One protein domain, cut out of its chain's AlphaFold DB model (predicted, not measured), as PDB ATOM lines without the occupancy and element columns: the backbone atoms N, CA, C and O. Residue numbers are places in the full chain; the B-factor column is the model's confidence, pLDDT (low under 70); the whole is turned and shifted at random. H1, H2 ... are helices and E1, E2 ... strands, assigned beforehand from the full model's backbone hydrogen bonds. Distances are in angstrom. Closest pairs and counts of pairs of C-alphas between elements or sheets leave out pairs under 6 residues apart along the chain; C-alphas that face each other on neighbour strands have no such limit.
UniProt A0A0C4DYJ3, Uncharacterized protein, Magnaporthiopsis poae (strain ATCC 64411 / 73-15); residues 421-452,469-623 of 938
ATOM      1  N   ALA A 421     153.341 128.952 233.412       73.38
ATOM      2  CA  ALA A 421     152.437 130.033 233.006       73.38
ATOM      3  C   ALA A 421     152.357 131.149 234.054       73.38
ATOM      4  O   ALA A 421     152.529 132.316 233.713       73.38
ATOM      5  N   SER A 422     152.190 130.804 235.333       67.12
ATOM      6  CA  SER A 422     152.129 131.788 236.421       67.12
ATOM      7  C   SER A 422     153.440 132.559 236.609       67.12
ATOM      8  O   SER A 422     153.409 133.761 236.867       67.12
ATOM      9  N   GLU A 423     154.594 131.904 236.447       70.69
ATOM     10  CA  GLU A 423     155.902 132.571 236.531       70.69
ATOM     11  C   GLU A 423     156.101 133.546 235.364       70.69
ATOM     12  O   GLU A 423     156.585 134.663 235.553       70.69
ATOM     13  N   ILE A 424     155.685 133.149 234.160       77.69
ATOM     14  CA  ILE A 424     155.764 133.984 232.959       77.69
ATOM     15  C   ILE A 424     154.819 135.183 233.079       77.69
ATOM     16  O   ILE A 424     155.223 136.299 232.763       77.69
ATOM     17  N   LEU A 425     153.599 134.987 233.586       79.75
ATOM     18  CA  LEU A 425     152.659 136.080 233.846       79.75
ATOM     19  C   LEU A 425     153.235 137.075 234.857       79.75
ATOM     20  O   LEU A 425     153.281 138.265 234.564       79.75
ATOM     21  N   SER A 426     153.780 136.595 235.979       76.12
ATOM     22  CA  SER A 426     154.444 137.454 236.967       76.12
ATOM     23  C   SER A 426     155.634 138.219 236.369       76.12
ATOM     24  O   SER A 426     155.845 139.392 236.680       76.12
ATOM     25  N   LEU A 427     156.391 137.590 235.463       79.75
ATOM     26  CA  LEU A 427     157.472 138.250 234.736       79.75
ATOM     27  C   LEU A 427     156.951 139.370 233.823       79.75
ATOM     28  O   LEU A 427     157.536 140.450 233.810       79.75
ATOM     29  N   VAL A 428     155.872 139.138 233.076       84.50
ATOM     30  CA  VAL A 428     155.258 140.167 232.220       84.50
ATOM     31  C   VAL A 428     154.675 141.302 233.066       84.50
ATOM     32  O   VAL A 428     154.868 142.471 232.740       84.50
ATOM     33  N   GLU A 429     154.023 140.980 234.182       83.62
ATOM     34  CA  GLU A 429     153.470 141.961 235.120       83.62
ATOM     35  C   GLU A 429     154.550 142.837 235.763       83.62
ATOM     36  O   GLU A 429     154.295 144.014 236.020       83.62
ATOM     37  N   SER A 430     155.760 142.299 235.964       83.69
ATOM     38  CA  SER A 430     156.904 143.054 236.492       83.69
ATOM     39  C   SER A 430     157.401 144.166 235.558       83.69
ATOM     40  O   SER A 430     158.117 145.063 236.007       83.69
ATOM     41  N   VAL A 431     157.021 144.136 234.274       87.38
ATOM     42  CA  VAL A 431     157.326 145.196 233.307       87.38
ATOM     43  C   VAL A 431     156.320 146.348 233.477       87.38
ATOM     44  O   VAL A 431     155.107 146.096 233.391       87.38
ATOM     45  N   PRO A 432     156.784 147.603 233.676       87.62
ATOM     46  CA  PRO A 432     155.918 148.784 233.754       87.62
ATOM     47  C   PRO A 432     155.006 148.912 232.530       87.62
ATOM     48  O   PRO A 432     155.435 148.616 231.415       87.62
ATOM     49  N   GLU A 433     153.762 149.367 232.713       84.38
ATOM     50  CA  GLU A 433     152.765 149.422 231.631       84.38
ATOM     51  C   GLU A 433     153.230 150.254 230.430       84.38
ATOM     52  O   GLU A 433     152.963 149.879 229.288       84.38
ATOM     53  N   GLU A 434     153.994 151.320 230.671       85.31
ATOM     54  CA  GLU A 434     154.530 152.209 229.636       85.31
ATOM     55  C   GLU A 434     155.585 151.529 228.749       85.31
ATOM     56  O   GLU A 434     155.873 152.007 227.656       85.31
ATOM     57  N   GLN A 435     156.164 150.415 229.210       87.06
ATOM     58  CA  GLN A 435     157.234 149.672 228.533       87.06
ATOM     59  C   GLN A 435     156.781 148.302 228.013       87.06
ATOM     60  O   GLN A 435     157.588 147.539 227.479       87.06
ATOM     61  N   ARG A 436     155.491 147.962 228.152       88.12
ATOM     62  CA  ARG A 436     154.953 146.680 227.665       88.12
ATOM     63  C   ARG A 436     154.882 146.593 226.140       88.12
ATOM     64  O   ARG A 436     154.772 145.488 225.616       88.12
ATOM     65  N   PHE A 437     154.985 147.725 225.447       89.38
ATOM     66  CA  PHE A 437     155.026 147.804 223.990       89.38
ATOM     67  C   PHE A 437     156.422 148.237 223.494       89.38
ATOM     68  O   PHE A 437     157.075 149.041 224.164       89.38
ATOM     69  N   PRO A 438     156.903 147.736 222.338       91.62
ATOM     70  CA  PRO A 438     156.231 146.791 221.444       91.62
ATOM     71  C   PRO A 438     156.065 145.391 222.052       91.62
ATOM     72  O   PRO A 438     156.916 144.942 222.823       91.62
ATOM     73  N   CYS A 439     154.981 144.696 221.700       91.50
ATOM     74  CA  CYS A 439     154.690 143.339 222.171       91.50
ATOM     75  C   CYS A 439     154.445 142.347 221.024       91.50
ATOM     76  O   CYS A 439     154.115 142.724 219.897       91.50
ATOM     77  N   LEU A 440     154.631 141.065 221.345       91.81
ATOM     78  CA  LEU A 440     154.453 139.910 220.471       91.81
ATOM     79  C   LEU A 440     153.208 139.141 220.890       91.81
ATOM     80  O   LEU A 440     153.033 138.871 222.079       91.81
ATOM     81  N   TYR A 441     152.398 138.726 219.925       90.25
ATOM     82  CA  TYR A 441     151.260 137.844 220.168       90.25
ATOM     83  C   TYR A 441     150.965 136.984 218.938       90.25
ATOM     84  O   TYR A 441     151.418 137.268 217.827       90.25
ATOM     85  N   LEU A 442     150.189 135.920 219.132       87.25
ATOM     86  CA  LEU A 442     149.658 135.098 218.051       87.25
ATOM     87  C   LEU A 442     148.148 135.305 218.003       87.25
ATOM     88  O   LEU A 442     147.464 135.104 219.004       87.25
ATOM     89  N   ASP A 443     147.635 135.746 216.857       83.00
ATOM     90  CA  ASP A 443     146.204 135.996 216.705       83.00
ATOM     91  C   ASP A 443     145.453 134.657 216.553       83.00
ATOM     92  O   ASP A 443     145.669 133.947 215.564       83.00
ATOM     93  N   PRO A 444     144.564 134.290 217.498       75.19
ATOM     94  CA  PRO A 444     143.846 133.018 217.463       75.19
ATOM     95  C   PRO A 444     142.820 132.935 216.322       75.19
ATOM     96  O   PRO A 444     142.300 131.856 216.051       75.19
ATOM     97  N   THR A 445     142.508 134.052 215.653       73.62
ATOM     98  CA  THR A 445     141.593 134.083 214.500       73.62
ATOM     99  C   THR A 445     142.262 133.665 213.187       73.62
ATOM    100  O   THR A 445     141.570 133.448 212.188       73.62
ATOM    101  N   LEU A 446     143.591 133.511 213.170       69.12
ATOM    102  CA  LEU A 446     144.317 133.009 212.008       69.12
ATOM    103  C   LEU A 446     143.984 131.527 211.768       69.12
ATOM    104  O   LEU A 446     144.154 130.668 212.630       69.12
ATOM    105  N   ASP A 447     143.512 131.216 210.559       61.75
ATOM    106  CA  ASP A 447     143.141 129.858 210.151       61.75
ATOM    107  C   ASP A 447     144.396 129.019 209.851       61.75
ATOM    108  O   ASP A 447     144.860 128.887 208.712       61.75
ATOM    109  N   PHE A 448     144.967 128.449 210.910       62.28
ATOM    110  CA  PHE A 448     146.163 127.609 210.866       62.28
ATOM    111  C   PHE A 448     145.983 126.316 210.045       62.28
ATOM    112  O   PHE A 448     146.974 125.728 209.605       62.28
ATOM    113  N   GLN A 449     144.744 125.879 209.782       53.97
ATOM    114  CA  GLN A 449     144.468 124.713 208.933       53.97
ATOM    115  C   GLN A 449     144.656 125.030 207.446       53.97
ATOM    116  O   GLN A 449     145.169 124.192 206.702       53.97
ATOM    117  N   LYS A 450     144.337 126.253 207.006       54.94
ATOM    118  CA  LYS A 450     144.625 126.690 205.630       54.94
ATOM    119  C   LYS A 450     146.123 126.770 205.349       54.94
ATOM    120  O   LYS A 450     146.539 126.345 204.279       54.94
ATOM    121  N   LEU A 451     146.931 127.223 206.310       55.09
ATOM    122  CA  LEU A 451     148.402 127.236 206.208       55.09
ATOM    123  C   LEU A 451     149.009 125.824 206.125       55.09
ATOM    124  O   LEU A 451     150.036 125.632 205.477       55.09
ATOM    125  N   ALA A 452     148.369 124.828 206.746       51.00
ATOM    126  CA  ALA A 452     148.773 123.425 206.651       51.00
ATOM    127  C   ALA A 452     148.398 122.778 205.299       51.00
ATOM    128  O   ALA A 452     149.094 121.874 204.842       51.00
ATOM    129  N   SER A 469     149.452 122.336 215.785       70.00
ATOM    130  CA  SER A 469     149.359 122.092 217.229       70.00
ATOM    131  C   SER A 469     150.623 121.420 217.762       70.00
ATOM    132  O   SER A 469     151.024 120.380 217.238       70.00
ATOM    133  N   PHE A 470     151.196 121.955 218.835       80.38
ATOM    134  CA  PHE A 470     152.384 121.403 219.481       80.38
ATOM    135  C   PHE A 470     152.079 120.857 220.872       80.38
ATOM    136  O   PHE A 470     151.327 121.454 221.640       80.38
ATOM    137  N   THR A 471     152.721 119.747 221.212       81.31
ATOM    138  CA  THR A 471     152.916 119.316 222.598       81.31
ATOM    139  C   THR A 471     154.120 120.037 223.205       81.31
ATOM    140  O   THR A 471     155.017 120.501 222.495       81.31
ATOM    141  N   ARG A 472     154.167 120.130 224.538       80.38
ATOM    142  CA  ARG A 472     155.291 120.772 225.235       80.38
ATOM    143  C   ARG A 472     156.607 120.031 224.987       80.38
ATOM    144  O   ARG A 472     157.621 120.679 224.754       80.38
ATOM    145  N   ASP A 473     156.573 118.699 224.955       75.62
ATOM    146  CA  ASP A 473     157.743 117.872 224.642       75.62
ATOM    147  C   ASP A 473     158.307 118.179 223.247       75.62
ATOM    148  O   ASP A 473     159.509 118.402 223.123       75.62
ATOM    149  N   GLU A 474     157.455 118.299 222.219       82.94
ATOM    150  CA  GLU A 474     157.893 118.695 220.870       82.94
ATOM    151  C   GLU A 474     158.563 120.078 220.860       82.94
ATOM    152  O   GLU A 474     159.558 120.276 220.166       82.94
ATOM    153  N   LEU A 475     158.059 121.044 221.635       85.62
ATOM    154  CA  LEU A 475     158.684 122.369 221.729       85.62
ATOM    155  C   LEU A 475     160.041 122.322 222.442       85.62
ATOM    156  O   LEU A 475     160.955 123.053 222.065       85.62
ATOM    157  N   LEU A 476     160.198 121.455 223.444       84.44
ATOM    158  CA  LEU A 476     161.458 121.278 224.173       84.44
ATOM    159  C   LEU A 476     162.504 120.473 223.378       84.44
ATOM    160  O   LEU A 476     163.703 120.617 223.641       84.44
ATOM    161  N   GLU A 477     162.096 119.702 222.363       83.56
ATOM    162  CA  GLU A 477     163.005 118.985 221.451       83.56
ATOM    163  C   GLU A 477     163.942 119.914 220.664       83.56
ATOM    164  O   GLU A 477     165.034 119.488 220.271       83.56
ATOM    165  N   ILE A 478     163.612 121.207 220.523       84.69
ATOM    166  CA  ILE A 478     164.543 122.204 219.964       84.69
ATOM    167  C   ILE A 478     165.876 122.226 220.722       84.69
ATOM    168  O   ILE A 478     166.923 122.460 220.126       84.69
ATOM    169  N   GLY A 479     165.853 121.937 222.025       79.31
ATOM    170  CA  GLY A 479     167.040 121.860 222.865       79.31
ATOM    171  C   GLY A 479     167.807 120.544 222.776       79.31
ATOM    172  O   GLY A 479     168.972 120.513 223.163       79.31
ATOM    173  N   ARG A 480     167.184 119.464 222.298       80.19
ATOM    174  CA  ARG A 480     167.749 118.106 222.339       80.19
ATOM    175  C   ARG A 480     168.242 117.647 220.977       80.19
ATOM    176  O   ARG A 480     169.390 117.241 220.830       80.19
ATOM    177  N   SER A 481     167.365 117.710 219.982       80.00
ATOM    178  CA  SER A 481     167.577 117.099 218.670       80.00
ATOM    179  C   SER A 481     167.569 118.113 217.530       80.00
ATOM    180  O   SER A 481     168.111 117.817 216.464       80.00
ATOM    181  N   CYS A 482     166.982 119.300 217.741       85.31
ATOM    182  CA  CYS A 482     166.722 120.269 216.673       85.31
ATOM    183  C   CYS A 482     166.047 119.600 215.460       85.31
ATOM    184  O   CYS A 482     166.443 119.846 214.322       85.31
ATOM    185  N   ASP A 483     165.082 118.703 215.698       83.75
ATOM    186  CA  ASP A 483     164.434 117.928 214.636       83.75
ATOM    187  C   ASP A 483     163.891 118.849 213.530       83.75
ATOM    188  O   ASP A 483     163.122 119.780 213.781       83.75
ATOM    189  N   TYR A 484     164.290 118.586 212.283       81.19
ATOM    190  CA  TYR A 484     163.945 119.425 211.140       81.19
ATOM    191  C   TYR A 484     162.429 119.513 210.895       81.19
ATOM    192  O   TYR A 484     161.949 120.552 210.431       81.19
ATOM    193  N   ARG A 485     161.665 118.457 211.209       82.94
ATOM    194  CA  ARG A 485     160.202 118.414 211.062       82.94
ATOM    195  C   ARG A 485     159.553 119.385 212.042       82.94
ATOM    196  O   ARG A 485     158.694 120.178 211.651       82.94
ATOM    197  N   ILE A 486     160.022 119.368 213.289       85.94
ATOM    198  CA  ILE A 486     159.577 120.269 214.357       85.94
ATOM    199  C   ILE A 486     159.990 121.708 214.032       85.94
ATOM    200  O   ILE A 486     159.138 122.595 214.038       85.94
ATOM    201  N   LEU A 487     161.253 121.946 213.655       87.00
ATOM    202  CA  LEU A 487     161.753 123.276 213.281       87.00
ATOM    203  C   LEU A 487     160.978 123.881 212.104       87.00
ATOM    204  O   LEU A 487     160.670 125.071 212.128       87.00
ATOM    205  N   ARG A 488     160.622 123.081 211.086       84.94
ATOM    206  CA  ARG A 488     159.817 123.539 209.938       84.94
ATOM    207  C   ARG A 488     158.412 123.953 210.369       84.94
ATOM    208  O   ARG A 488     157.941 125.007 209.946       84.94
ATOM    209  N   ARG A 489     157.739 123.150 211.203       86.38
ATOM    210  CA  ARG A 489     156.408 123.482 211.744       86.38
ATOM    211  C   ARG A 489     156.473 124.731 212.631       86.38
ATOM    212  O   ARG A 489     155.627 125.608 212.500       86.38
ATOM    213  N   LEU A 490     157.493 124.835 213.483       87.69
ATOM    214  CA  LEU A 490     157.655 125.945 214.420       87.69
ATOM    215  C   LEU A 490     157.991 127.246 213.688       87.69
ATOM    216  O   LEU A 490     157.381 128.272 213.967       87.69
ATOM    217  N   GLY A 491     158.887 127.199 212.697       86.12
ATOM    218  CA  GLY A 491     159.226 128.347 211.854       86.12
ATOM    219  C   GLY A 491     157.996 128.971 211.188       86.12
ATOM    220  O   GLY A 491     157.868 130.190 211.190       86.12
ATOM    221  N   ARG A 492     157.039 128.150 210.724       83.44
ATOM    222  CA  ARG A 492     155.755 128.631 210.175       83.44
ATOM    223  C   ARG A 492     154.940 129.419 211.198       83.44
ATOM    224  O   ARG A 492     154.419 130.477 210.865       83.44
ATOM    225  N   ILE A 493     154.846 128.933 212.436       85.50
ATOM    226  CA  ILE A 493     154.135 129.662 213.498       85.50
ATOM    227  C   ILE A 493     154.847 130.972 213.820       85.50
ATOM    228  O   ILE A 493     154.194 132.004 213.932       85.50
ATOM    229  N   LEU A 494     156.178 130.953 213.920       87.31
ATOM    230  CA  LEU A 494     156.950 132.158 214.216       87.31
ATOM    231  C   LEU A 494     156.774 133.234 213.134       87.31
ATOM    232  O   LEU A 494     156.692 134.413 213.465       87.31
ATOM    233  N   THR A 495     156.642 132.856 211.856       85.94
ATOM    234  CA  THR A 495     156.332 133.811 210.774       85.94
ATOM    235  C   THR A 495     154.912 134.384 210.833       85.94
ATOM    236  O   THR A 495     154.644 135.389 210.183       85.94
ATOM    237  N   CYS A 496     154.011 133.773 211.606       85.06
ATOM    238  CA  CYS A 496     152.650 134.258 211.841       85.06
ATOM    239  C   CYS A 496     152.518 135.102 213.119       85.06
ATOM    240  O   CYS A 496     151.400 135.481 213.467       85.06
ATOM    241  N   LEU A 497     153.616 135.378 213.831       87.56
ATOM    242  CA  LEU A 497     153.587 136.278 214.983       87.56
ATOM    243  C   LEU A 497     153.186 137.687 214.541       87.56
ATOM    244  O   LEU A 497     153.726 138.234 213.579       87.56
ATOM    245  N   SER A 498     152.252 138.268 215.283       88.50
ATOM    246  CA  SER A 498     151.815 139.648 215.124       88.50
ATOM    247  C   SER A 498     152.558 140.550 216.105       88.50
ATOM    248  O   SER A 498     152.965 140.130 217.193       88.50
ATOM    249  N   PHE A 499     152.728 141.809 215.705       89.44
ATOM    250  CA  PHE A 499     153.498 142.812 216.430       89.44
ATOM    251  C   PHE A 499     152.641 144.063 216.600       89.44
ATOM    252  O   PHE A 499     152.114 144.569 215.612       89.44
ATOM    253  N   ALA A 500     152.535 144.566 217.827       88.88
ATOM    254  CA  ALA A 500     151.902 145.849 218.116       88.88
ATOM    255  C   ALA A 500     152.940 146.792 218.732       88.88
ATOM    256  O   ALA A 500     153.551 146.452 219.748       88.88
ATOM    257  N   GLN A 501     153.160 147.957 218.118       87.88
ATOM    258  CA  GLN A 501     154.079 148.991 218.615       87.88
ATOM    259  C   GLN A 501     153.464 149.813 219.740       87.88
ATOM    260  O   GLN A 501     154.179 150.329 220.595       87.88
ATOM    261  N   THR A 502     152.141 149.942 219.740       88.12
ATOM    262  CA  THR A 502     151.382 150.685 220.743       88.12
ATOM    263  C   THR A 502     150.113 149.926 221.112       88.12
ATOM    264  O   THR A 502     149.684 149.015 220.403       88.12
ATOM    265  N   ARG A 503     149.484 150.317 222.223       85.44
ATOM    266  CA  ARG A 503     148.225 149.714 222.673       85.44
ATOM    267  C   ARG A 503     147.085 149.885 221.664       85.44
ATOM    268  O   ARG A 503     146.245 148.997 221.563       85.44
ATOM    269  N   ASP A 504     147.078 150.986 220.917       84.19
ATOM    270  CA  ASP A 504     146.020 151.319 219.955       84.19
ATOM    271  C   ASP A 504     146.100 150.486 218.664       84.19
ATOM    272  O   ASP A 504     145.120 150.382 217.930       84.19
ATOM    273  N   GLU A 505     147.250 149.859 218.394       86.06
ATOM    274  CA  GLU A 505     147.441 148.952 217.256       86.06
ATOM    275  C   GLU A 505     146.885 147.542 217.511       86.06
ATOM    276  O   GLU A 505     146.783 146.745 216.576       86.06
ATOM    277  N   LEU A 506     146.507 147.217 218.754       86.06
ATOM    278  CA  LEU A 506     145.915 145.922 219.076       86.06
ATOM    279  C   LEU A 506     144.491 145.818 218.504       86.06
ATOM    280  O   LEU A 506     143.639 146.659 218.806       86.06
ATOM    281  N   PRO A 507     144.173 144.749 217.748       86.62
ATOM    282  CA  PRO A 507     142.804 144.482 217.334       86.62
ATOM    283  C   PRO A 507     141.868 144.374 218.542       86.62
ATOM    284  O   PRO A 507     142.246 143.832 219.582       86.62
ATOM    285  N   ALA A 508     140.621 144.827 218.393       82.19
ATOM    286  CA  ALA A 508     139.658 144.876 219.496       82.19
ATOM    287  C   ALA A 508     139.467 143.518 220.196       82.19
ATOM    288  O   ALA A 508     139.364 143.480 221.419       82.19
ATOM    289  N   HIS A 509     139.481 142.408 219.443       80.44
ATOM    290  CA  HIS A 509     139.349 141.056 219.996       80.44
ATOM    291  C   HIS A 509     140.565 140.611 220.817       80.44
ATOM    292  O   HIS A 509     140.398 139.838 221.755       80.44
ATOM    293  N   ILE A 510     141.760 141.122 220.507       84.44
ATOM    294  CA  ILE A 510     143.000 140.858 221.255       84.44
ATOM    295  C   ILE A 510     143.082 141.765 222.482       84.44
ATOM    296  O   ILE A 510     143.395 141.298 223.571       84.44
ATOM    297  N   ALA A 511     142.741 143.049 222.337       80.12
ATOM    298  CA  ALA A 511     142.747 144.012 223.436       80.12
ATOM    299  C   ALA A 511     141.764 143.640 224.563       80.12
ATOM    300  O   ALA A 511     142.007 143.967 225.723       80.12
ATOM    301  N   SER A 512     140.657 142.962 224.227       76.81
ATOM    302  CA  SER A 512     139.679 142.448 225.194       76.81
ATOM    303  C   SER A 512     139.993 141.050 225.735       76.81
ATOM    304  O   SER A 512     139.321 140.605 226.667       76.81
ATOM    305  N   ALA A 513     140.946 140.330 225.136       77.94
ATOM    306  CA  ALA A 513     141.277 138.973 225.549       77.94
ATOM    307  C   ALA A 513     142.141 138.996 226.821       77.94
ATOM    308  O   ALA A 513     143.071 139.800 226.921       77.94
ATOM    309  N   PRO A 514     141.859 138.129 227.806       74.00
ATOM    310  CA  PRO A 514     142.697 138.027 228.988       74.00
ATOM    311  C   PRO A 514     144.063 137.404 228.633       74.00
ATOM    312  O   PRO A 514     144.193 136.620 227.689       74.00
ATOM    313  N   GLN A 515     145.098 137.791 229.386       69.38
ATOM    314  CA  GLN A 515     146.507 137.454 229.122       69.38
ATOM    315  C   GLN A 515     146.789 135.938 229.156       69.38
ATOM    316  O   GLN A 515     147.758 135.473 228.560       69.38
ATOM    317  N   ASP A 516     145.947 135.166 229.842       67.81
ATOM    318  CA  ASP A 516     145.982 133.703 229.895       67.81
ATOM    319  C   ASP A 516     145.475 133.038 228.602       67.81
ATOM    320  O   ASP A 516     145.873 131.916 228.293       67.81
ATOM    321  N   GLN A 517     144.622 133.724 227.833       70.81
ATOM    322  CA  GLN A 517     144.072 133.237 226.563       70.81
ATOM    323  C   GLN A 517     144.876 133.709 225.354       70.81
ATOM    324  O   GLN A 517     145.078 132.935 224.419       70.81
ATOM    325  N   VAL A 518     145.336 134.964 225.361       82.62
ATOM    326  CA  VAL A 518     146.193 135.517 224.305       82.62
ATOM    327  C   VAL A 518     147.403 136.185 224.951       82.62
ATOM    328  O   VAL A 518     147.342 137.368 225.297       82.62
ATOM    329  N   PRO A 519     148.510 135.447 225.131       85.69
ATOM    330  CA  PRO A 519     149.680 136.007 225.777       85.69
ATOM    331  C   PRO A 519     150.339 137.093 224.928       85.69
ATOM    332  O   PRO A 519     150.730 136.861 223.784       85.69
ATOM    333  N   GLN A 520     150.499 138.273 225.523       90.19
ATOM    334  CA  GLN A 520     151.207 139.411 224.942       90.19
ATOM    335  C   GLN A 520     152.584 139.516 225.596       90.19
ATOM    336  O   GLN A 520     152.683 139.862 226.774       90.19
ATOM    337  N   ILE A 521     153.648 139.191 224.864       92.31
ATOM    338  CA  ILE A 521     155.018 139.175 225.392       92.31
ATOM    339  C   ILE A 521     155.735 140.479 225.013       92.31
ATOM    340  O   ILE A 521     155.971 140.707 223.824       92.31
ATOM    341  N   PRO A 522     156.119 141.333 225.981       92.88
ATOM    342  CA  PRO A 522     156.856 142.564 225.702       92.88
ATOM    343  C   PRO A 522     158.248 142.302 225.120       92.88
ATOM    344  O   PRO A 522     159.027 141.519 225.675       92.88
ATOM    345  N   LEU A 523     158.616 143.021 224.058       92.00
ATOM    346  CA  LEU A 523     159.940 142.918 223.430       92.00
ATOM    347  C   LEU A 523     161.060 143.404 224.365       92.00
ATOM    348  O   LEU A 523     162.194 142.931 224.279       92.00
ATOM    349  N   VAL A 524     160.739 144.300 225.309       92.00
ATOM    350  CA  VAL A 524     161.679 144.827 226.315       92.00
ATOM    351  C   VAL A 524     162.316 143.718 227.163       92.00
ATOM    352  O   VAL A 524     163.450 143.868 227.613       92.00
ATOM    353  N   LEU A 525     161.670 142.549 227.285       91.06
ATOM    354  CA  LEU A 525     162.228 141.373 227.964       91.06
ATOM    355  C   LEU A 525     163.519 140.840 227.316       91.06
ATOM    356  O   LEU A 525     164.200 140.008 227.920       91.06
ATOM    357  N   ALA A 526     163.876 141.275 226.103       89.69
ATOM    358  CA  ALA A 526     165.161 140.958 225.475       89.69
ATOM    359  C   ALA A 526     166.334 141.741 226.080       89.69
ATOM    360  O   ALA A 526     167.489 141.345 225.916       89.69
ATOM    361  N   ARG A 527     166.059 142.851 226.770       87.31
ATOM    362  CA  ARG A 527     167.087 143.719 227.342       87.31
ATOM    363  C   ARG A 527     167.723 143.105 228.584       87.31
ATOM    364  O   ARG A 527     167.154 142.255 229.272       87.31
ATOM    365  N   GLU A 528     168.929 143.571 228.881       83.00
ATOM    366  CA  GLU A 528     169.715 143.104 230.024       83.00
ATOM    367  C   GLU A 528     169.056 143.417 231.370       83.00
ATOM    368  O   GLU A 528     169.080 142.575 232.264       83.00
ATOM    369  N   GLU A 529     168.382 144.564 231.473       84.69
ATOM    370  CA  GLU A 529     167.649 145.010 232.666       84.69
ATOM    371  C   GLU A 529     166.562 144.019 233.126       84.69
ATOM    372  O   GLU A 529     166.301 143.892 234.320       84.69
ATOM    373  N   HIS A 530     165.997 143.238 232.197       81.69
ATOM    374  CA  HIS A 530     165.013 142.188 232.480       81.69
ATOM    375  C   HIS A 530     165.606 140.767 232.430       81.69
ATOM    376  O   HIS A 530     164.877 139.771 232.401       81.69
ATOM    377  N   GLY A 531     166.936 140.643 232.413       79.25
ATOM    378  CA  GLY A 531     167.639 139.360 232.419       79.25
ATOM    379  C   GLY A 531     167.547 138.574 231.107       79.25
ATOM    380  O   GLY A 531     167.698 137.348 231.139       79.25
ATOM    381  N   ARG A 532     167.289 139.257 229.976       84.62
ATOM    382  CA  ARG A 532     167.268 138.682 228.614       84.62
ATOM    383  C   ARG A 532     166.385 137.432 228.533       84.62
ATOM    384  O   ARG A 532     166.816 136.333 228.188       84.62
ATOM    385  N   LYS A 533     165.135 137.574 228.972       88.56
ATOM    386  CA  LYS A 533     164.183 136.465 229.112       88.56
ATOM    387  C   LYS A 533     163.264 136.282 227.907       88.56
ATOM    388  O   LYS A 533     162.599 135.253 227.857       88.56
ATOM    389  N   LEU A 534     163.259 137.194 226.927       93.50
ATOM    390  CA  LEU A 534     162.370 137.121 225.755       93.50
ATOM    391  C   LEU A 534     162.375 135.734 225.094       93.50
ATOM    392  O   LEU A 534     161.348 135.063 225.055       93.50
ATOM    393  N   TRP A 535     163.537 135.265 224.636       93.50
ATOM    394  CA  TRP A 535     163.665 133.975 223.946       93.50
ATOM    395  C   TRP A 535     163.408 132.766 224.849       93.50
ATOM    396  O   TRP A 535     163.088 131.686 224.360       93.50
ATOM    397  N   LYS A 536     163.502 132.944 226.173       90.88
ATOM    398  CA  LYS A 536     163.158 131.902 227.145       90.88
ATOM    399  C   LYS A 536     161.651 131.719 227.269       90.88
ATOM    400  O   LYS A 536     161.220 130.608 227.541       90.88
ATOM    401  N   VAL A 537     160.860 132.771 227.070       91.00
ATOM    402  CA  VAL A 537     159.399 132.733 227.260       91.00
ATOM    403  C   VAL A 537     158.610 132.841 225.958       91.00
ATOM    404  O   VAL A 537     157.401 132.667 225.983       91.00
ATOM    405  N   LEU A 538     159.253 133.084 224.810       92.06
ATOM    406  CA  LEU A 538     158.569 133.316 223.531       92.06
ATOM    407  C   LEU A 538     157.585 132.196 223.148       92.06
ATOM    408  O   LEU A 538     156.497 132.470 222.649       92.06
ATOM    409  N   LEU A 539     157.931 130.933 223.422       91.12
ATOM    410  CA  LEU A 539     157.068 129.788 223.105       91.12
ATOM    411  C   LEU A 539     155.797 129.706 223.960       91.12
ATOM    412  O   LEU A 539     154.894 128.950 223.610       91.12
ATOM    413  N   HIS A 540     155.682 130.514 225.015       89.44
ATOM    414  CA  HIS A 540     154.445 130.698 225.773       89.44
ATOM    415  C   HIS A 540     153.289 131.202 224.894       89.44
ATOM    416  O   HIS A 540     152.139 130.874 225.156       89.44
ATOM    417  N   VAL A 541     153.600 131.947 223.826       88.19
ATOM    418  CA  VAL A 541     152.619 132.418 222.834       88.19
ATOM    419  C   VAL A 541     152.054 131.262 221.992       88.19
ATOM    420  O   VAL A 541     150.924 131.333 221.523       88.19
ATOM    421  N   VAL A 542     152.832 130.191 221.796       86.75
ATOM    422  CA  VAL A 542     152.427 129.010 221.013       86.75
ATOM    423  C   VAL A 542     151.706 127.996 221.893       86.75
ATOM    424  O   VAL A 542     150.652 127.481 221.528       86.75
ATOM    425  N   LEU A 543     152.287 127.702 223.056       85.12
ATOM    426  CA  LEU A 543     151.715 126.823 224.063       85.12
ATOM    427  C   LEU A 543     151.955 127.452 225.443       85.12
ATOM    428  O   LEU A 543     153.114 127.484 225.889       85.12
ATOM    429  N   PRO A 544     150.896 127.919 226.134       82.06
ATOM    430  CA  PRO A 544     151.017 128.511 227.457       82.06
ATOM    431  C   PRO A 544     151.825 127.636 228.424       82.06
ATOM    432  O   PRO A 544     151.836 126.403 228.359       82.06
ATOM    433  N   GLY A 545     152.583 128.302 229.285       76.00
ATOM    434  CA  GLY A 545     153.500 127.674 230.234       76.00
ATOM    435  C   GLY A 545     154.856 127.230 229.694       76.00
ATOM    436  O   GLY A 545     155.704 126.819 230.480       76.00
ATOM    437  N   THR A 546     155.113 127.313 228.389       83.00
ATOM    438  CA  THR A 546     156.389 126.839 227.829       83.00
ATOM    439  C   THR A 546     157.532 127.814 228.118       83.00
ATOM    440  O   THR A 546     157.522 128.946 227.635       83.00
ATOM    441  N   MET A 547     158.546 127.353 228.861       84.88
ATOM    442  CA  MET A 547     159.780 128.097 229.131       84.88
ATOM    443  C   MET A 547     161.018 127.302 228.696       84.88
ATOM    444  O   MET A 547     161.141 126.106 228.957       84.88
ATOM    445  N   LEU A 548     161.960 127.982 228.046       85.50
ATOM    446  CA  LEU A 548     163.222 127.429 227.571       85.50
ATOM    447  C   LEU A 548     164.388 127.796 228.492       85.50
ATOM    448  O   LEU A 548     164.471 128.890 229.050       85.50
ATOM    449  N   SER A 549     165.361 126.888 228.575       84.81
ATOM    450  CA  SER A 549     166.678 127.226 229.122       84.81
ATOM    451  C   SER A 549     167.502 128.049 228.119       84.81
ATOM    452  O   SER A 549     167.124 128.196 226.958       84.81
ATOM    453  N   ALA A 550     168.640 128.596 228.554       86.38
ATOM    454  CA  ALA A 550     169.398 129.570 227.763       86.38
ATOM    455  C   ALA A 550     169.886 129.040 226.394       86.38
ATOM    456  O   ALA A 550     169.792 129.756 225.405       86.38
ATOM    457  N   ARG A 551     170.353 127.783 226.302       89.06
ATOM    458  CA  ARG A 551     170.817 127.202 225.024       89.06
ATOM    459  C   ARG A 551     169.671 127.003 224.012       89.06
ATOM    460  O   ARG A 551     169.787 127.501 222.896       89.06
ATOM    461  N   PRO A 552     168.556 126.323 224.362       90.75
ATOM    462  CA  PRO A 552     167.395 126.220 223.475       90.75
ATOM    463  C   PRO A 552     166.802 127.580 223.082       90.75
ATOM    464  O   PRO A 552     166.354 127.732 221.952       90.75
ATOM    465  N   ALA A 553     166.832 128.572 223.981       91.31
ATOM    466  CA  ALA A 553     166.409 129.939 223.678       91.31
ATOM    467  C   ALA A 553     167.277 130.581 222.576       91.31
ATOM    468  O   ALA A 553     166.740 131.156 221.633       91.31
ATOM    469  N   ALA A 554     168.601 130.403 222.625       93.19
ATOM    470  CA  ALA A 554     169.494 130.856 221.558       93.19
ATOM    471  C   ALA A 554     169.262 130.104 220.232       93.19
ATOM    472  O   ALA A 554     169.256 130.714 219.168       93.19
ATOM    473  N   LEU A 555     168.982 128.797 220.268       93.94
ATOM    474  CA  LEU A 555     168.612 128.040 219.060       93.94
ATOM    475  C   LEU A 555     167.281 128.515 218.456       93.94
ATOM    476  O   LEU A 555     167.140 128.568 217.234       93.94
ATOM    477  N   LEU A 556     166.319 128.914 219.292       94.75
ATOM    478  CA  LEU A 556     165.082 129.546 218.835       94.75
ATOM    479  C   LEU A 556     165.353 130.909 218.177       94.75
ATOM    480  O   LEU A 556     164.759 131.210 217.142       94.75
ATOM    481  N   ALA A 557     166.287 131.695 218.722       94.62
ATOM    482  CA  ALA A 557     166.751 132.936 218.101       94.62
ATOM    483  C   ALA A 557     167.407 132.683 216.732       94.62
ATOM    484  O   ALA A 557     167.077 133.361 215.756       94.62
ATOM    485  N   ALA A 558     168.258 131.656 216.620       94.25
ATOM    486  CA  ALA A 558     168.841 131.224 215.346       94.25
ATOM    487  C   ALA A 558     167.761 130.851 214.316       94.25
ATOM    488  O   ALA A 558     167.862 131.224 213.145       94.25
ATOM    489  N   LEU A 559     166.695 130.165 214.744       93.75
ATOM    490  CA  LEU A 559     165.547 129.871 213.887       93.75
ATOM    491  C   LEU A 559     164.834 131.151 213.432       93.75
ATOM    492  O   LEU A 559     164.520 131.267 212.250       93.75
ATOM    493  N   GLY A 560     164.624 132.119 214.327       91.88
ATOM    494  CA  GLY A 560     164.031 133.416 213.985       91.88
ATOM    495  C   GLY A 560     164.824 134.178 212.915       91.88
ATOM    496  O   GLY A 560     164.235 134.672 211.953       91.88
ATOM    497  N   ILE A 561     166.157 134.184 213.033       92.31
ATOM    498  CA  ILE A 561     167.080 134.758 212.038       92.31
ATOM    499  C   ILE A 561     166.963 134.024 210.705       92.31
ATOM    500  O   ILE A 561     166.783 134.655 209.667       92.31
ATOM    501  N   ARG A 562     167.022 132.686 210.721       90.94
ATOM    502  CA  ARG A 562     166.909 131.859 209.511       90.94
ATOM    503  C   ARG A 562     165.591 132.105 208.768       90.94
ATOM    504  O   ARG A 562     165.570 132.072 207.542       90.94
ATOM    505  N   MET A 563     164.496 132.325 209.497       87.44
ATOM    506  CA  MET A 563     163.182 132.632 208.915       87.44
ATOM    507  C   MET A 563     163.052 134.094 208.452       87.44
ATOM    508  O   MET A 563     162.088 134.418 207.762       87.44
ATOM    509  N   GLY A 564     163.998 134.974 208.795       86.38
ATOM    510  CA  GLY A 564     164.001 136.379 208.381       86.38
ATOM    511  C   GLY A 564     162.903 137.221 209.038       86.38
ATOM    512  O   GLY A 564     162.319 138.088 208.387       86.38
ATOM    513  N   ILE A 565     162.586 136.961 210.311       87.44
ATOM    514  CA  ILE A 565     161.515 137.665 211.034       87.44
ATOM    515  C   ILE A 565     162.001 139.064 211.434       87.44
ATOM    516  O   ILE A 565     162.600 139.251 212.492       87.44
ATOM    517  N   ALA A 566     161.726 140.052 210.579       85.31
ATOM    518  CA  ALA A 566     162.307 141.393 210.664       85.31
ATOM    519  C   ALA A 566     162.224 142.062 212.053       85.31
ATOM    520  O   ALA A 566     163.260 142.546 212.512       85.31
ATOM    521  N   PRO A 567     161.085 142.067 212.780       86.38
ATOM    522  CA  PRO A 567     161.030 142.770 214.064       86.38
ATOM    523  C   PRO A 567     161.748 142.032 215.208       86.38
ATOM    524  O   PRO A 567     161.989 142.623 216.258       86.38
ATOM    525  N   LEU A 568     162.105 140.755 215.022       89.69
ATOM    526  CA  LEU A 568     162.899 139.979 215.979       89.69
ATOM    527  C   LEU A 568     164.387 139.932 215.620       89.69
ATOM    528  O   LEU A 568     165.167 139.393 216.398       89.69
ATOM    529  N   GLN A 569     164.794 140.481 214.473       88.44
ATOM    530  CA  GLN A 569     166.146 140.313 213.942       88.44
ATOM    531  C   GLN A 569     167.220 140.826 214.916       88.44
ATOM    532  O   GLN A 569     168.115 140.075 215.295       88.44
ATOM    533  N   GLU A 570     167.101 142.070 215.387       88.62
ATOM    534  CA  GLU A 570     168.092 142.686 216.283       88.62
ATOM    535  C   GLU A 570     168.183 141.954 217.633       88.62
ATOM    536  O   GLU A 570     169.273 141.623 218.106       88.62
ATOM    537  N   VAL A 571     167.035 141.625 218.234       91.69
ATOM    538  CA  VAL A 571     166.984 140.898 219.513       91.69
ATOM    539  C   VAL A 571     167.428 139.438 219.378       91.69
ATOM    540  O   VAL A 571     167.917 138.860 220.349       91.69
ATOM    541  N   ALA A 572     167.282 138.824 218.200       92.56
ATOM    542  CA  ALA A 572     167.790 137.485 217.913       92.56
ATOM    543  C   ALA A 572     169.316 137.487 217.766       92.56
ATOM    544  O   ALA A 572     169.993 136.629 218.334       92.56
ATOM    545  N   GLU A 573     169.866 138.462 217.036       91.19
ATOM    546  CA  GLU A 573     171.313 138.628 216.869       91.19
ATOM    547  C   GLU A 573     172.000 138.904 218.211       91.19
ATOM    548  O   GLU A 573     173.047 138.316 218.499       91.19
ATOM    549  N   ALA A 574     171.394 139.736 219.064       90.69
ATOM    550  CA  ALA A 574     171.896 140.013 220.406       90.69
ATOM    551  C   ALA A 574     171.937 138.754 221.290       90.69
ATOM    552  O   ALA A 574     172.933 138.529 221.977       90.69
ATOM    553  N   GLU A 575     170.894 137.916 221.257       92.62
ATOM    554  CA  GLU A 575     170.864 136.648 222.000       92.62
ATOM    555  C   GLU A 575     171.922 135.668 221.474       92.62
ATOM    556  O   GLU A 575     172.681 135.090 222.252       92.62
ATOM    557  N   MET A 576     172.031 135.524 220.150       92.50
ATOM    558  CA  MET A 576     173.016 134.647 219.509       92.50
ATOM    559  C   MET A 576     174.461 135.069 219.787       92.50
ATOM    560  O   MET A 576     175.328 134.210 219.959       92.50
ATOM    561  N   SER A 577     174.715 136.374 219.897       89.00
ATOM    562  CA  SER A 577     176.044 136.921 220.196       89.00
ATOM    563  C   SER A 577     176.553 136.521 221.589       89.00
ATOM    564  O   SER A 577     177.757 136.399 221.798       89.00
ATOM    565  N   LEU A 578     175.660 136.234 222.549       88.06
ATOM    566  CA  LEU A 578     176.045 135.722 223.877       88.06
ATOM    567  C   LEU A 578     176.619 134.299 223.823       88.06
ATOM    568  O   LEU A 578     177.270 133.845 224.769       88.06
ATOM    569  N   TRP A 579     176.349 133.587 222.730       89.50
ATOM    570  CA  TRP A 579     176.719 132.193 222.534       89.50
ATOM    571  C   TRP A 579     177.865 131.998 221.543       89.50
ATOM    572  O   TRP A 579     178.328 130.869 221.402       89.50
ATOM    573  N   THR A 580     178.381 133.060 220.918       86.69
ATOM    574  CA  THR A 580     179.473 132.991 219.928       86.69
ATOM    575  C   THR A 580     180.687 132.201 220.426       86.69
ATOM    576  O   THR A 580     181.268 131.427 219.673       86.69
ATOM    577  N   GLU A 581     181.025 132.316 221.711       84.06
ATOM    578  CA  GLU A 581     182.152 131.614 222.342       84.06
ATOM    579  C   GLU A 581     181.793 130.226 222.912       84.06
ATOM    580  O   GLU A 581     182.661 129.520 223.416       84.06
ATOM    581  N   ARG A 582     180.512 129.839 222.896       86.50
ATOM    582  CA  ARG A 582     179.967 128.715 223.684       86.50
ATOM    583  C   ARG A 582     179.413 127.564 222.847       86.50
ATOM    584  O   ARG A 582     179.006 126.559 223.421       86.50
ATOM    585  N   TRP A 583     179.369 127.686 221.520       89.06
ATOM    586  CA  TRP A 583     178.846 126.623 220.651       89.06
ATOM    587  C   TRP A 583     179.802 125.430 220.527       89.06
ATOM    588  O   TRP A 583     179.359 124.285 220.527       89.06
ATOM    589  N   ASN A 584     181.110 125.679 220.464       88.50
ATOM    590  CA  ASN A 584     182.143 124.646 220.366       88.50
ATOM    591  C   ASN A 584     182.612 124.197 221.765       88.50
ATOM    592  O   ASN A 584     183.748 124.439 222.165       88.50
ATOM    593  N   THR A 585     181.710 123.576 222.533       85.25
ATOM    594  CA  THR A 585     182.010 122.970 223.844       85.25
ATOM    595  C   THR A 585     181.471 121.542 223.935       85.25
ATOM    596  O   THR A 585     180.479 121.184 223.294       85.25
ATOM    597  N   MET A 586     182.118 120.715 224.758       82.69
ATOM    598  CA  MET A 586     181.662 119.361 225.082       82.69
ATOM    599  C   MET A 586     180.627 119.331 226.213       82.69
ATOM    600  O   MET A 586     179.971 118.309 226.386       82.69
ATOM    601  N   ASP A 587     180.423 120.448 226.921       79.38
ATOM    602  CA  ASP A 587     179.444 120.560 228.016       79.38
ATOM    603  C   ASP A 587     177.992 120.373 227.543       79.38
ATOM    604  O   ASP A 587     177.106 120.061 228.337       79.38
ATOM    605  N   PHE A 588     177.744 120.563 226.240       82.69
ATOM    606  CA  PHE A 588     176.432 120.406 225.609       82.69
ATOM    607  C   PHE A 588     176.497 119.369 224.474       82.69
ATOM    608  O   PHE A 588     176.628 119.749 223.301       82.69
ATOM    609  N   PRO A 589     176.398 118.062 224.787       84.12
ATOM    610  CA  PRO A 589     176.408 116.984 223.798       84.12
ATOM    611  C   PRO A 589     175.389 117.170 222.667       84.12
ATOM    612  O   PRO A 589     175.653 116.806 221.523       84.12
ATOM    613  N   GLU A 590     174.248 117.789 222.970       84.69
ATOM    614  CA  GLU A 590     173.134 118.034 222.052       84.69
ATOM    615  C   GLU A 590     173.490 119.003 220.916       84.69
ATOM    616  O   GLU A 590     172.799 119.043 219.900       84.69
ATOM    617  N   THR A 591     174.556 119.804 221.055       86.81
ATOM    618  CA  THR A 591     175.035 120.685 219.972       86.81
ATOM    619  C   THR A 591     175.642 119.880 218.832       86.81
ATOM    620  O   THR A 591     175.548 120.274 217.670       86.81
ATOM    621  N   TRP A 592     176.203 118.712 219.141       89.12
ATOM    622  CA  TRP A 592     176.865 117.828 218.188       89.12
ATOM    623  C   TRP A 592     175.851 116.949 217.446       89.12
ATOM    624  O   TRP A 592     175.921 115.716 217.450       89.12
ATOM    625  N   ASN A 593     174.901 117.615 216.793       88.75
ATOM    626  CA  ASN A 593     173.853 117.057 215.949       88.75
ATOM    627  C   ASN A 593     173.831 117.815 214.612       88.75
ATOM    628  O   ASN A 593     173.906 119.040 214.591       88.75
ATOM    629  N   VAL A 594     173.694 117.090 213.497       89.56
ATOM    630  CA  VAL A 594     173.661 117.654 212.136       89.56
ATOM    631  C   VAL A 594     172.608 118.752 211.997       89.56
ATOM    632  O   VAL A 594     172.908 119.814 211.459       89.56
ATOM    633  N   SER A 595     171.394 118.532 212.504       88.88
ATOM    634  CA  SER A 595     170.303 119.505 212.398       88.88
ATOM    635  C   SER A 595     170.593 120.778 213.196       88.88
ATOM    636  O   SER A 595     170.310 121.877 212.723       88.88
ATOM    637  N   CYS A 596     171.213 120.640 214.374       91.75
ATOM    638  CA  CYS A 596     171.632 121.772 215.200       91.75
ATOM    639  C   CYS A 596     172.739 122.580 214.510       91.75
ATOM    640  O   CYS A 596     172.625 123.798 214.385       91.75
ATOM    641  N   LEU A 597     173.793 121.914 214.023       93.12
ATOM    642  CA  LEU A 597     174.902 122.580 213.335       93.12
ATOM    643  C   LEU A 597     174.437 123.278 212.050       93.12
ATOM    644  O   LEU A 597     174.835 124.413 211.802       93.12
ATOM    645  N   ASN A 598     173.549 122.649 211.275       92.38
ATOM    646  CA  ASN A 598     172.946 123.271 210.093       92.38
ATOM    647  C   ASN A 598     172.139 124.520 210.444       92.38
ATOM    648  O   ASN A 598     172.315 125.545 209.797       92.38
ATOM    649  N   LEU A 599     171.309 124.477 211.491       93.19
ATOM    650  CA  LEU A 599     170.549 125.650 211.930       93.19
ATOM    651  C   LEU A 599     171.468 126.832 212.279       93.19
ATOM    652  O   LEU A 599     171.184 127.964 211.888       93.19
ATOM    653  N   LEU A 600     172.574 126.570 212.982       94.12
ATOM    654  CA  LEU A 600     173.568 127.589 213.332       94.12
ATOM    655  C   LEU A 600     174.273 128.155 212.088       94.12
ATOM    656  O   LEU A 600     174.437 129.371 211.971       94.12
ATOM    657  N   LEU A 601     174.670 127.288 211.151       93.81
ATOM    658  CA  LEU A 601     175.302 127.683 209.889       93.81
ATOM    659  C   LEU A 601     174.360 128.516 209.007       93.81
ATOM    660  O   LEU A 601     174.797 129.522 208.445       93.81
ATOM    661  N   ASP A 602     173.088 128.123 208.916       92.00
ATOM    662  CA  ASP A 602     172.047 128.823 208.157       92.00
ATOM    663  C   ASP A 602     171.781 130.216 208.740       92.00
ATOM    664  O   ASP A 602     171.759 131.204 208.004       92.00
ATOM    665  N   ALA A 603     171.621 130.314 210.064       91.88
ATOM    666  CA  ALA A 603     171.393 131.586 210.746       91.88
ATOM    667  C   ALA A 603     172.569 132.552 210.541       91.88
ATOM    668  O   ALA A 603     172.377 133.719 210.199       91.88
ATOM    669  N   ASP A 604     173.802 132.065 210.684       92.12
ATOM    670  CA  ASP A 604     174.980 132.889 210.443       92.12
ATOM    671  C   ASP A 604     175.108 133.300 208.960       92.12
ATOM    672  O   ASP A 604     175.444 134.450 208.650       92.12
ATOM    673  N   ALA A 605     174.823 132.391 208.019       90.31
ATOM    674  CA  ALA A 605     174.811 132.712 206.594       90.31
ATOM    675  C   ALA A 605     173.799 133.812 206.258       90.31
ATOM    676  O   ALA A 605     174.122 134.703 205.467       90.31
ATOM    677  N   GLU A 606     172.626 133.790 206.887       89.19
ATOM    678  CA  GLU A 606     171.601 134.810 206.697       89.19
ATOM    679  C   GLU A 606     172.050 136.183 207.212       89.19
ATOM    680  O   GLU A 606     171.977 137.159 206.463       89.19
ATOM    681  N   VAL A 607     172.625 136.267 208.418       87.50
ATOM    682  CA  VAL A 607     173.174 137.532 208.949       87.50
ATOM    683  C   VAL A 607     174.256 138.094 208.030       87.50
ATOM    684  O   VAL A 607     174.240 139.277 207.680       87.50
ATOM    685  N   ARG A 608     175.177 137.249 207.553       86.12
ATOM    686  CA  ARG A 608     176.208 137.678 206.594       86.12
ATOM    687  C   ARG A 608     175.602 138.147 205.274       86.12
ATOM    688  O   ARG A 608     176.080 139.127 204.702       86.12
ATOM    689  N   ARG A 609     174.559 137.476 204.777       84.75
ATOM    690  CA  ARG A 609     173.848 137.861 203.549       84.75
ATOM    691  C   ARG A 609     173.182 139.227 203.695       84.75
ATOM    692  O   ARG A 609     173.275 140.036 202.774       84.75
ATOM    693  N   GLN A 610     172.541 139.492 204.830       80.31
ATOM    694  CA  GLN A 610     171.894 140.774 205.113       80.31
ATOM    695  C   GLN A 610     172.923 141.901 205.249       80.31
ATOM    696  O   GLN A 610     172.783 142.936 204.603       80.31
ATOM    697  N   ARG A 611     174.017 141.673 205.981       79.44
ATOM    698  CA  ARG A 611     175.055 142.691 206.220       79.44
ATOM    699  C   ARG A 611     175.907 143.019 204.994       79.44
ATOM    700  O   ARG A 611     176.330 144.159 204.819       79.44
ATOM    701  N   ARG A 612     176.080 142.063 204.072       77.56
ATOM    702  CA  ARG A 612     176.652 142.334 202.737       77.56
ATOM    703  C   ARG A 612     175.839 143.366 201.950       77.56
ATOM    704  O   ARG A 612     176.417 144.086 201.147       77.56
ATOM    705  N   LYS A 613     174.523 143.460 202.180       72.94
ATOM    706  CA  LYS A 613     173.665 144.466 201.535       72.94
ATOM    707  C   LYS A 613     173.785 145.852 202.179       72.94
ATOM    708  O   LYS A 613     173.483 146.834 201.515       72.94
ATOM    709  N   THR A 614     174.227 145.942 203.435       66.94
ATOM    710  CA  THR A 614     174.287 147.191 204.218       66.94
ATOM    711  C   THR A 614     175.710 147.741 204.414       66.94
ATOM    712  O   THR A 614     175.898 148.649 205.217       66.94
ATOM    713  N   ALA A 615     176.709 147.216 203.686       59.03
ATOM    714  CA  ALA A 615     178.101 147.703 203.625       59.03
ATOM    715  C   ALA A 615     178.792 147.947 204.990       59.03
ATOM    716  O   ALA A 615     179.670 148.798 205.110       59.03
ATOM    717  N   THR A 616     178.411 147.197 206.026       59.62
ATOM    718  CA  THR A 616     178.974 147.285 207.384       59.62
ATOM    719  C   THR A 616     180.011 146.180 207.613       59.62
ATOM    720  O   THR A 616     179.849 145.059 207.127       59.62
ATOM    721  N   THR A 617     181.093 146.479 208.342       54.09
ATOM    722  CA  THR A 617     182.156 145.515 208.688       54.09
ATOM    723  C   THR A 617     181.581 144.277 209.381       54.09
ATOM    724  O   THR A 617     180.788 144.376 210.318       54.09
ATOM    725  N   ALA A 618     181.957 143.101 208.877       51.50
ATOM    726  CA  ALA A 618     181.329 141.819 209.168       51.50
ATOM    727  C   ALA A 618     181.565 141.346 210.614       51.50
ATOM    728  O   ALA A 618     182.573 140.709 210.896       51.50
ATOM    729  N   SER A 619     180.617 141.592 211.523       62.91
ATOM    730  CA  SER A 619     180.480 140.739 212.712       62.91
ATOM    731  C   SER A 619     179.609 139.528 212.353       62.91
ATOM    732  O   SER A 619     178.508 139.683 211.816       62.91
ATOM    733  N   SER A 620     180.140 138.326 212.564       78.19
ATOM    734  CA  SER A 620     179.454 137.045 212.380       78.19
ATOM    735  C   SER A 620     178.860 136.548 213.700       78.19
ATOM    736  O   SER A 620     179.255 137.006 214.770       78.19
ATOM    737  N   LEU A 621     177.907 135.612 213.637       86.81
ATOM    738  CA  LEU A 621     177.356 134.965 214.835       86.81
ATOM    739  C   LEU A 621     178.277 133.849 215.340       86.81
ATOM    740  O   LEU A 621     178.348 133.589 216.541       86.81
ATOM    741  N   LEU A 622     178.974 133.193 214.410       90.62
ATOM    742  CA  LEU A 622     179.958 132.146 214.660       90.62
ATOM    743  C   LEU A 622     181.369 132.653 214.363       90.62
ATOM    744  O   LEU A 622     181.575 133.417 213.414       90.62
ATOM    745  N   LYS A 623     182.356 132.156 215.113       89.25
ATOM    746  CA  LYS A 623     183.770 132.304 214.751       89.25
ATOM    747  C   LYS A 623     184.051 131.638 213.411       89.25
ATOM    748  O   LYS A 623     183.446 130.617 213.085       89.25
TER     749      LYS A 623
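This is residues 421 to 452 and 469 to 623 of the 938 residues of an uncharacterized protein of Magnaporthiopsis poae (strain ATCC 64411 / 73-15) (UniProt A0A0C4DYJ3). What is the main picture? H8 runs through a helical core, with H3, H4, H7, H9 and H10 packed on it at crossing angles, and the long H10 makes one end of the body. Towards the other end lie a small sheet of E1 and E2 and the short helix H5. What is it made of? The printed part has 187 residues with ten named helices and two named strands, in the order H1 E1 H2 H3 H4 E2 H5 H6 H7 H8 H9 H10; the sheet is antiparallel and the class mostly helix. How large is it? It is compact, with a radius of gyration of the C-alphas of 16.4 A and spans of 46 by 37 by 33 A.

Where is the sheet? E1 is residues 439 to 441, beginning at C-alpha 439 (154.690, 143.339, 222.171), and E2 is residues 498 to 500. Where are the longer helices? H8 is residues 550 to 563, 20.1 A; H9 is 566 to 577, 17.3 A; H4 is 484 to 495, 16.3 A. H10, residues 594 to 613, is 28.8 A long and ends at C-alpha 613 (173.665, 144.466, 201.535). Where are the others? H1 is residues 421 to 429, H2 448 to 452, H3 472 to 479, H5 508 to 511, H6 523 to 526 and H7 534 to 541.

How do the strands pair? E1 and E2 are antiparallel at 150 degrees, with N 439 and O 500 3.0 A apart, within hydrogen-bond range. Residues 439 to 440 of E1 also pair antiparallel with residues 521 to 522. What touches the hub, H8? H9 forms a helical hairpin with it, at a steep tilt of 41 degrees, C-alphas 557 and 572 closest at 4.7 A; H10 touches it at 53 degrees, steep, C-alphas 562 and 603 at 4.7 A. H3, H4 and H7 touch it too, their closest C-alphas being 479 and 552 at 4.4 A, 491 and 563 at 6.5 A, and 535 and 553 at 4.9 A. What of the rest? H6 touches H7, C-alphas 526 and 534 closest at 4.8 A; H1 is close to H7 but not clearly touching, C-alphas 424 and 537 at 6.9 A. H2 is near H4, with 6 pairs of C-alphas within 10 A, and H5 touches no helix. How are the helix backbones? Every O i to N i+4 pair is within hydrogen-bond range in H1, H2, H4 and H8, against 2 of 4 in H3, 6 of 8 in H9, 15 of 16 in H10 and 1 of 4 in H7, which has 3 of 5 O i to N i+3 pairs; H5 and H6 are too short for an i+4 pair.

Is anything missing? Residues 453 to 468 are not printed, and C-alphas 452 and 469 are 10.7 A apart across the cut. Which links are long? H5 to H6 and H9 to H10 are long links. Where is confidence low? The model's pLDDT is under 70 at residue 422 and residues 446 to 452, 515 to 516 and 614 to 619.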